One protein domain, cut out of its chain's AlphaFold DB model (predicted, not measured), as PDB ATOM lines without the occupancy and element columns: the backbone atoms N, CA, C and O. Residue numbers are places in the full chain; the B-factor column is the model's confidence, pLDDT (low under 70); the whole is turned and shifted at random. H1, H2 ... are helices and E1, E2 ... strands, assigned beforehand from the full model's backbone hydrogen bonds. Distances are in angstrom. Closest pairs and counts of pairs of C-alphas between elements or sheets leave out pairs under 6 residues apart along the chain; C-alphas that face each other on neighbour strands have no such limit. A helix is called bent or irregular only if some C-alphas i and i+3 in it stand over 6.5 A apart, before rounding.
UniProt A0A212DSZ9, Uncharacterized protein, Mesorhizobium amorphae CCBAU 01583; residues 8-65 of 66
ATOM      1  N   CYS A   8       7.032  -5.462  -1.126       97.12
ATOM      2  CA  CYS A   8       7.452  -6.612  -1.918       97.12
ATOM      3  C   CYS A   8       8.973  -6.723  -1.786       97.12
ATOM      4  O   CYS A   8       9.696  -5.863  -2.282       97.12
ATOM      5  N   ASP A   9       9.437  -7.726  -1.055       97.38
ATOM      6  CA  ASP A   9      10.846  -7.946  -0.749       97.38
ATOM      7  C   ASP A   9      11.398  -9.106  -1.577       97.38
ATOM      8  O   ASP A   9      10.715 -10.112  -1.792       97.38
ATOM      9  N   HIS A  10      12.642  -8.985  -2.035       96.94
ATOM     10  CA  HIS A  10      13.336 -10.088  -2.690       96.94
ATOM     11  C   HIS A  10      13.777 -11.108  -1.639       96.94
ATOM     12  O   HIS A  10      14.561 -10.801  -0.741       96.94
ATOM     13  N   VAL A  11      13.330 -12.361  -1.774       95.19
ATOM     14  CA  VAL A  11      13.777 -13.434  -0.867       95.19
ATOM     15  C   VAL A  11      15.297 -13.590  -0.956       95.19
ATOM     16  O   VAL A  11      15.974 -13.665   0.072       95.19
ATOM     17  N   GLU A  12      15.830 -13.550  -2.180       92.50
ATOM     18  CA  GLU A  12      17.260 -13.482  -2.470       92.50
ATOM     19  C   GLU A  12      17.638 -12.088  -2.987       92.50
ATOM     20  O   GLU A  12      17.076 -11.601  -3.966       92.50
ATOM     21  N   ARG A  13      18.657 -11.458  -2.385       92.31
ATOM     22  CA  ARG A  13      19.192 -10.184  -2.888       92.31
ATOM     23  C   ARG A  13      19.638 -10.317  -4.340       92.31
ATOM     24  O   ARG A  13      20.552 -11.075  -4.652       92.31
ATOM     25  N   HIS A  14      19.085  -9.472  -5.199       94.25
ATOM     26  CA  HIS A  14      19.404  -9.471  -6.622       94.25
ATOM     27  C   HIS A  14      20.834  -8.987  -6.940       94.25
ATOM     28  O   HIS A  14      21.370  -9.332  -7.983       94.25
ATOM     29  N   ARG A  15      21.490  -8.199  -6.068       92.88
ATOM     30  CA  ARG A  15      22.877  -7.694  -6.257       92.88
ATOM     31  C   ARG A  15      23.132  -7.023  -7.623       92.88
ATOM     32  O   ARG A  15      24.216  -7.132  -8.185       92.88
ATOM     33  N   GLY A  16      22.125  -6.335  -8.157       95.50
ATOM     34  CA  GLY A  16      22.177  -5.697  -9.480       95.50
ATOM     35  C   GLY A  16      21.807  -6.604 -10.662       95.50
ATOM     36  O   GLY A  16      21.640  -6.103 -11.770       95.50
ATOM     37  N   ASP A  17      21.594  -7.902 -10.443       97.00
ATOM     38  CA  ASP A  17      21.077  -8.817 -11.461       97.00
ATOM     39  C   ASP A  17      19.613  -8.478 -11.789       97.00
ATOM     40  O   ASP A  17      18.725  -8.542 -10.934       97.00
ATOM     41  N   ARG A  18      19.355  -8.112 -13.048       97.06
ATOM     42  CA  ARG A  18      18.021  -7.730 -13.524       97.06
ATOM     43  C   ARG A  18      17.058  -8.913 -13.563       97.06
ATOM     44  O   ARG A  18      15.879  -8.722 -13.280       97.06
ATOM     45  N   PHE A  19      17.528 -10.120 -13.874       96.12
ATOM     46  CA  PHE A  19      16.666 -11.300 -13.902       96.12
ATOM     47  C   PHE A  19      16.172 -11.639 -12.502       96.12
ATOM     48  O   PHE A  19      14.981 -11.868 -12.325       96.12
ATOM     49  N   LYS A  20      17.042 -11.560 -11.492       94.44
ATOM     50  CA  LYS A  20      16.632 -11.725 -10.088       94.44
ATOM     51  C   LYS A  20      15.740 -10.585  -9.609       94.44
ATOM     52  O   LYS A  20      14.780 -10.815  -8.879       94.44
ATOM     53  N   PHE A  21      16.026  -9.357 -10.047       95.62
ATOM     54  CA  PHE A  21      15.244  -8.188  -9.653       95.62
ATOM     55  C   PHE A  21      13.779  -8.285 -10.098       95.62
ATOM     56  O   PHE A  21      12.888  -8.007  -9.297       95.62
ATOM     57  N   PHE A  22      13.529  -8.695 -11.346       96.25
ATOM     58  CA  PHE A  22      12.173  -8.804 -11.900       96.25
ATOM     59  C   PHE A  22      11.545 -10.196 -11.734       96.25
ATOM     60  O   PHE A  22      10.323 -10.310 -11.763       96.25
ATOM     61  N   GLY A  23      12.358 -11.243 -11.578       95.31
ATOM     62  CA  GLY A  23      11.912 -12.638 -11.573       95.31
ATOM     63  C   GLY A  23      11.605 -13.224 -10.193       95.31
ATOM     64  O   GLY A  23      10.927 -14.246 -10.115       95.31
ATOM     65  N   GLY A  24      12.064 -12.592  -9.109       91.50
ATOM     66  CA  GLY A  24      11.870 -13.110  -7.755       91.50
ATOM     67  C   GLY A  24      12.717 -14.365  -7.461       91.50
ATOM     68  O   GLY A  24      13.738 -14.579  -8.118       91.50
ATOM     69  N   PRO A  25      12.330 -15.191  -6.466       95.88
ATOM     70  CA  PRO A  25      11.068 -15.139  -5.725       95.88
ATOM     71  C   PRO A  25      10.936 -13.916  -4.804       95.88
ATOM     72  O   PRO A  25      11.922 -13.387  -4.284       95.88
ATOM     73  N   PHE A  26       9.690 -13.488  -4.590       97.56
ATOM     74  CA  PHE A  26       9.335 -12.360  -3.726       97.56
ATOM     75  C   PHE A  26       8.585 -12.822  -2.471       97.56
ATOM     76  O   PHE A  26       7.888 -13.836  -2.494       97.56
ATOM     77  N   GLN A  27       8.676 -12.040  -1.398       97.00
ATOM     78  CA  GLN A  27       7.899 -12.205  -0.169       97.00
ATOM     79  C   GLN A  27       7.214 -10.892   0.231       97.00
ATOM     80  O   GLN A  27       7.696  -9.800  -0.064       97.00
ATOM     81  N   SER A  28       6.065 -10.985   0.907       97.62
ATOM     82  CA  SER A  28       5.330  -9.816   1.402       97.62
ATOM     83  C   SER A  28       5.675  -9.532   2.860       97.62
ATOM     84  O   SER A  28       5.361 -10.334   3.738       97.62
ATOM     85  N   LEU A  29       6.257  -8.365   3.134       97.25
ATOM     86  CA  LEU A  29       6.651  -7.950   4.481       97.25
ATOM     87  C   LEU A  29       6.009  -6.614   4.862       97.25
ATOM     88  O   LEU A  29       5.716  -5.762   4.018       97.25
ATOM     89  N   CYS A  30       5.777  -6.401   6.158       97.69
ATOM     90  CA  CYS A  30       5.505  -5.055   6.660       97.69
ATOM     91  C   CYS A  30       6.814  -4.252   6.710       97.69
ATOM     92  O   CYS A  30       7.900  -4.831   6.795       97.69
ATOM     93  N   ALA A  31       6.719  -2.919   6.695       97.19
ATOM     94  CA  ALA A  31       7.899  -2.051   6.705       97.19
ATOM     95  C   ALA A  31       8.840  -2.331   7.895       97.19
ATOM     96  O   ALA A  31      10.055  -2.340   7.726       97.19
ATOM     97  N   ALA A  32       8.291  -2.629   9.079       96.38
ATOM     98  CA  ALA A  32       9.091  -2.953  10.258       96.38
ATOM     99  C   ALA A  32       9.898  -4.248  10.073       96.38
ATOM    100  O   ALA A  32      11.103  -4.250  10.309       96.38
ATOM    101  N   CYS A  33       9.270  -5.334   9.608       95.81
ATOM    102  CA  CYS A  33       9.953  -6.609   9.364       95.81
ATOM    103  C   CYS A  33      11.003  -6.503   8.249       95.81
ATOM    104  O   CYS A  33      12.095  -7.049   8.398       95.81
ATOM    105  N   HIS A  34      10.693  -5.776   7.169       97.12
ATOM    106  CA  HIS A  34      11.623  -5.534   6.064       97.12
ATOM    107  C   HIS A  34      12.866  -4.761   6.535       97.12
ATOM    108  O   HIS A  34      13.995  -5.215   6.365       97.12
ATOM    109  N   ASN A  35      12.656  -3.636   7.226       96.50
ATOM    110  CA  ASN A  35      13.735  -2.738   7.644       96.50
ATOM    111  C   ASN A  35      14.506  -3.219   8.886       96.50
ATOM    112  O   ASN A  35      15.452  -2.557   9.294       96.50
ATOM    113  N   SER A  36      14.098  -4.320   9.528       95.94
ATOM    114  CA  SER A  36      14.775  -4.846  10.720       95.94
ATOM    115  C   SER A  36      15.165  -6.312  10.557       95.94
ATOM    116  O   SER A  36      16.304  -6.593  10.199       95.94
ATOM    117  N   THR A  37      14.249  -7.248  10.808       95.62
ATOM    118  CA  THR A  37      14.517  -8.691  10.814       95.62
ATOM    119  C   THR A  37      15.129  -9.160   9.500       95.62
ATOM    120  O   THR A  37      16.173  -9.809   9.518       95.62
ATOM    121  N   LYS A  38      14.531  -8.788   8.362       96.06
ATOM    122  CA  LYS A  38      15.025  -9.184   7.039       96.06
ATOM    123  C   LYS A  38      16.395  -8.570   6.750       96.06
ATOM    124  O   LYS A  38      17.329  -9.313   6.461       96.06
ATOM    125  N   GLN A  39      16.547  -7.255   6.916       95.31
ATOM    126  CA  GLN A  39      17.830  -6.570   6.712       95.31
ATOM    127  C   GLN A  39      18.964  -7.178   7.559       95.31
ATOM    128  O   GLN A  39      20.053  -7.434   7.046       95.31
ATOM    129  N   LYS A  40      18.714  -7.451   8.845       96.25
ATOM    130  CA  LYS A  40      19.689  -8.090   9.743       96.25
ATOM    131  C   LYS A  40      20.035  -9.502   9.291       96.25
ATOM    132  O   LYS A  40      21.214  -9.837   9.235       96.25
ATOM    133  N   ALA A  41      19.037 -10.305   8.926       96.19
ATOM    134  CA  ALA A  41      19.275 -11.664   8.454       96.19
ATOM    135  C   ALA A  41      20.142 -11.693   7.185       96.19
ATOM    136  O   ALA A  41      21.008 -12.550   7.040       96.19
ATOM    137  N   GLU A  42      19.974 -10.724   6.284       95.50
ATOM    138  CA  GLU A  42      20.814 -10.595   5.090       95.50
ATOM    139  C   GLU A  42      22.231 -10.086   5.369       95.50
ATOM    140  O   GLU A  42      23.164 -10.440   4.639       95.50
ATOM    141  N   LEU A  43      22.385  -9.230   6.381       94.56
ATOM    142  CA  LEU A  43      23.677  -8.714   6.822       94.56
ATOM    143  C   LEU A  43      24.496  -9.803   7.522       94.56
ATOM    144  O   LEU A  43      25.666  -9.988   7.207       94.56
ATOM    145  N   HIS A  44      23.872 -10.521   8.454       95.19
ATOM    146  CA  HIS A  44      24.524 -11.540   9.273       95.19
ATOM    147  C   HIS A  44      24.619 -12.900   8.579       95.19
ATOM    148  O   HIS A  44      25.485 -13.704   8.908       95.19
ATOM    149  N   GLY A  45      23.733 -13.168   7.619       95.25
ATOM    150  CA  GLY A  45      23.634 -14.464   6.959       95.25
ATOM    151  C   GLY A  45      22.873 -15.519   7.765       95.25
ATOM    152  O   GLY A  45      22.860 -16.667   7.341       95.25
ATOM    153  N   TYR A  46      22.227 -15.157   8.878       95.75
ATOM    154  CA  TYR A  46      21.395 -16.039   9.706       95.75
ATOM    155  C   TYR A  46      20.231 -15.267  10.347       95.75
ATOM    156  O   TYR A  46      20.313 -14.053  10.533       95.75
ATOM    157  N   SER A  47      19.141 -15.956  10.688       95.56
ATOM    158  CA  SER A  47      18.002 -15.366  11.405       95.56
ATOM    159  C   SER A  47      18.298 -15.184  12.896       95.56
ATOM    160  O   SER A  47      18.901 -16.046  13.532       95.56
ATOM    161  N   SER A  48      17.823 -14.082  13.477       94.75
ATOM    162  CA  SER A  48      17.837 -13.845  14.931       94.75
ATOM    163  C   SER A  48      16.540 -14.288  15.621       94.75
ATOM    164  O   SER A  48      16.251 -13.839  16.727       94.75
ATOM    165  N   GLU A  49      15.713 -15.091  14.955       95.19
ATOM    166  CA  GLU A  49      14.486 -15.628  15.541       95.19
ATOM    167  C   GLU A  49      14.801 -16.599  16.687       95.19
ATOM    168  O   GLU A  49      15.700 -17.437  16.582       95.19
ATOM    169  N   VAL A  50      14.051 -16.469  17.780       95.88
ATOM    170  CA  VAL A  50      14.220 -17.244  19.013       95.88
ATOM    171  C   VAL A  50      12.996 -18.134  19.209       95.88
ATOM    172  O   VAL A  50      11.862 -17.675  19.055       95.88
ATOM    173  N   GLY A  51      13.235 -19.403  19.530       95.75
ATOM    174  CA  GLY A  51      12.211 -20.412  19.757       95.75
ATOM    175  C   GLY A  51      11.490 -20.263  21.093       95.75
ATOM    176  O   GLY A  51      11.833 -19.438  21.940       95.75
ATOM    177  N   ALA A  52      10.475 -21.105  21.301       97.12
ATOM    178  CA  ALA A  52       9.728 -21.157  22.562       97.12
ATOM    179  C   ALA A  52      10.579 -21.650  23.751       97.12
ATOM    180  O   ALA A  52      10.227 -21.408  24.902       97.12
ATOM    181  N   ASP A  53      11.691 -22.323  23.467       96.31
ATOM    182  CA  ASP A  53      12.713 -22.758  24.419       96.31
ATOM    183  C   ASP A  53      13.715 -21.648  24.787       96.31
ATOM    184  O   ASP A  53      14.582 -21.855  25.635       96.31
ATOM    185  N   GLY A  54      13.594 -20.464  24.180       96.25
ATOM    186  CA  GLY A  54      14.493 -19.338  24.409       96.25
ATOM    187  C   GLY A  54      15.824 -19.436  23.660       96.25
ATOM    188  O   GLY A  54      16.694 -18.596  23.891       96.25
ATOM    189  N   LEU A  55      15.993 -20.412  22.761       95.75
ATOM    190  CA  LEU A  55      17.219 -20.600  21.983       95.75
ATOM    191  C   LEU A  55      17.061 -20.100  20.533       95.75
ATOM    192  O   LEU A  55      15.949 -20.086  19.999       95.75
ATOM    193  N   PRO A  56      18.146 -19.661  19.865       96.69
ATOM    194  CA  PRO A  56      18.090 -19.273  18.456       96.69
ATOM    195  C   PRO A  56      17.672 -20.436  17.550       96.69
ATOM    196  O   PRO A  56      18.252 -21.519  17.619       96.69
ATOM    197  N   LEU A  57      16.714 -20.188  16.652       95.44
ATOM    198  CA  LEU A  57      16.193 -21.211  15.737       95.44
ATOM    199  C   LEU A  57      17.119 -21.503  14.549       95.44
ATOM    200  O   LEU A  57      17.117 -22.612  14.019       95.44
ATOM    201  N   ASP A  58      17.885 -20.511  14.085       95.88
ATOM    202  CA  ASP A  58      18.799 -20.709  12.959       95.88
ATOM    203  C   ASP A  58      20.051 -21.455  13.435       95.88
ATOM    204  O   ASP A  58      20.817 -20.958  14.263       95.88
ATOM    205  N   ALA A  59      20.299 -22.634  12.869       95.12
ATOM    206  CA  ALA A  59      21.488 -23.430  13.168       95.12
ATOM    207  C   ALA A  59      22.802 -22.681  12.874       95.12
ATOM    208  O   ALA A  59      23.829 -22.990  13.468       95.12
ATOM    209  N   ARG A  60      22.780 -21.675  11.989       96.12
ATOM    210  CA  ARG A  60      23.943 -20.832  11.667       96.12
ATOM    211  C   ARG A  60      24.161 -19.695  12.666       96.12
ATOM    212  O   ARG A  60      25.134 -18.956  12.529       96.12
ATOM    213  N   HIS A  61      23.258 -19.505  13.630       96.25
ATOM    214  CA  HIS A  61      23.426 -18.489  14.662       96.25
ATOM    215  C   HIS A  61      24.709 -18.771  15.476       96.25
ATOM    216  O   HIS A  61      24.893 -19.909  15.900       96.25
ATOM    217  N   PRO A  62      25.566 -17.773  15.775       95.19
ATOM    218  CA  PRO A  62      26.852 -17.982  16.455       95.19
ATOM    219  C   PRO A  62      26.764 -18.689  17.810       95.19
ATOM    220  O   PRO A  62      27.690 -19.381  18.195       95.19
ATOM    221  N   PHE A  63      25.640 -18.552  18.515       94.25
ATOM    222  CA  PHE A  63      25.350 -19.323  19.735       94.25
ATOM    223  C   PHE A  63      25.444 -20.849  19.531       94.25
ATOM    224  O   PHE A  63      25.820 -21.564  20.450       94.25
ATOM    225  N   ASN A  64      25.114 -21.333  18.330       92.06
ATOM    226  CA  ASN A  64      25.162 -22.746  17.954       92.06
ATOM    227  C   ASN A  64      26.531 -23.159  17.375       92.06
ATOM    228  O   ASN A  64      26.740 -24.338  17.091       92.06
ATOM    229  N   ALA A  65      27.459 -22.211  17.180       86.50
ATOM    230  CA  ALA A  65      28.820 -22.505  16.749       86.50
ATOM    231  C   ALA A  65      29.647 -22.921  17.974       86.50
ATOM    232  O   ALA A  65      29.801 -22.149  18.919       86.50
TER     233      ALA A  65
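What this domain is: This is residues 8 to 65 of the 66 residues of an uncharacterized protein of Mesorhizobium amorphae CCBAU 01583 (UniProt A0A212DSZ9). An elongated, loose string of small parts: the short helix H1 lies at one end, beyond the end of E1 at His 10, next comes a small two-stranded sheet of E1 and E2, and then the longer helix H2, whose residues 31 to 38 come near the sheet. Beyond H2, residues 45 to 65 form a long looped stretch with no named element, which makes the far end of the long axis. The printed part has 58 residues, with two named strands and two named helices in the order E1, H1, E2, H2. The sheet is antiparallel and the class is mixed, helices and strands, with under half of the residues in named elements. The whole is loose, with a radius of gyration of the C-alphas of 13.4 A and spans of 40 by 24 by 15 A.

How they stand to each other: Begin with the sheet: E1, residues 8 to 10, and E2, residues 26 to 29, are antiparallel neighbours, with 128 degrees between their directions. Look across the pair at C-alphas 10 and 26, which face each other at 4.7 A. The backbone N 9 and O 27 are 2.9 A apart, and N 27 and O 9 are 2.8 A apart, both within hydrogen-bond range. Next look at H1, residues 18 to 23: its closest C-alpha to E1 is that of Phe 21, 7.5 A from that of His 10. Then turn to H2, residues 31 to 44: the closest C-alphas of E1 and H2 are those of Asp 9 and His 34, 7.3 A apart. H1 and H2 are apart. In H1 each O i to N i+4 pair is within hydrogen-bond range; in H2 8 of 10 are.

Where its parts are: Find C-alpha 8 at (7.452, -6.612, -1.918), where E1 begins; it runs 6.9 A to C-alpha 10. H1 runs from Arg 18 to Gly 23, 8.1 A between its first and last C-alphas. E2 starts at C-alpha 26, at (9.335, -12.360, -3.726), and runs 9.7 A to Leu 29. H2 runs 19.3 A from Ala 31 to C-alpha 44 at (24.524, -11.540, 9.273). H2 is only just irregular: its C-alphas 35 and 38 are 6.6 A apart.

The domain as a whole: The two C-alphas farthest apart are those of Arg 18, in H1, and Asp 53, in the stretch after H2, at 41.2 A. From Cys 8 to Ala 65 the C-alphas are 32.5 A apart. The printed part has no cut. The links H1 to E2 and E2 to H2 are tight, E1 to H1 is short, and none is long. The mean pLDDT of the printed part of this model is 95.5, and no printed residue is under 70.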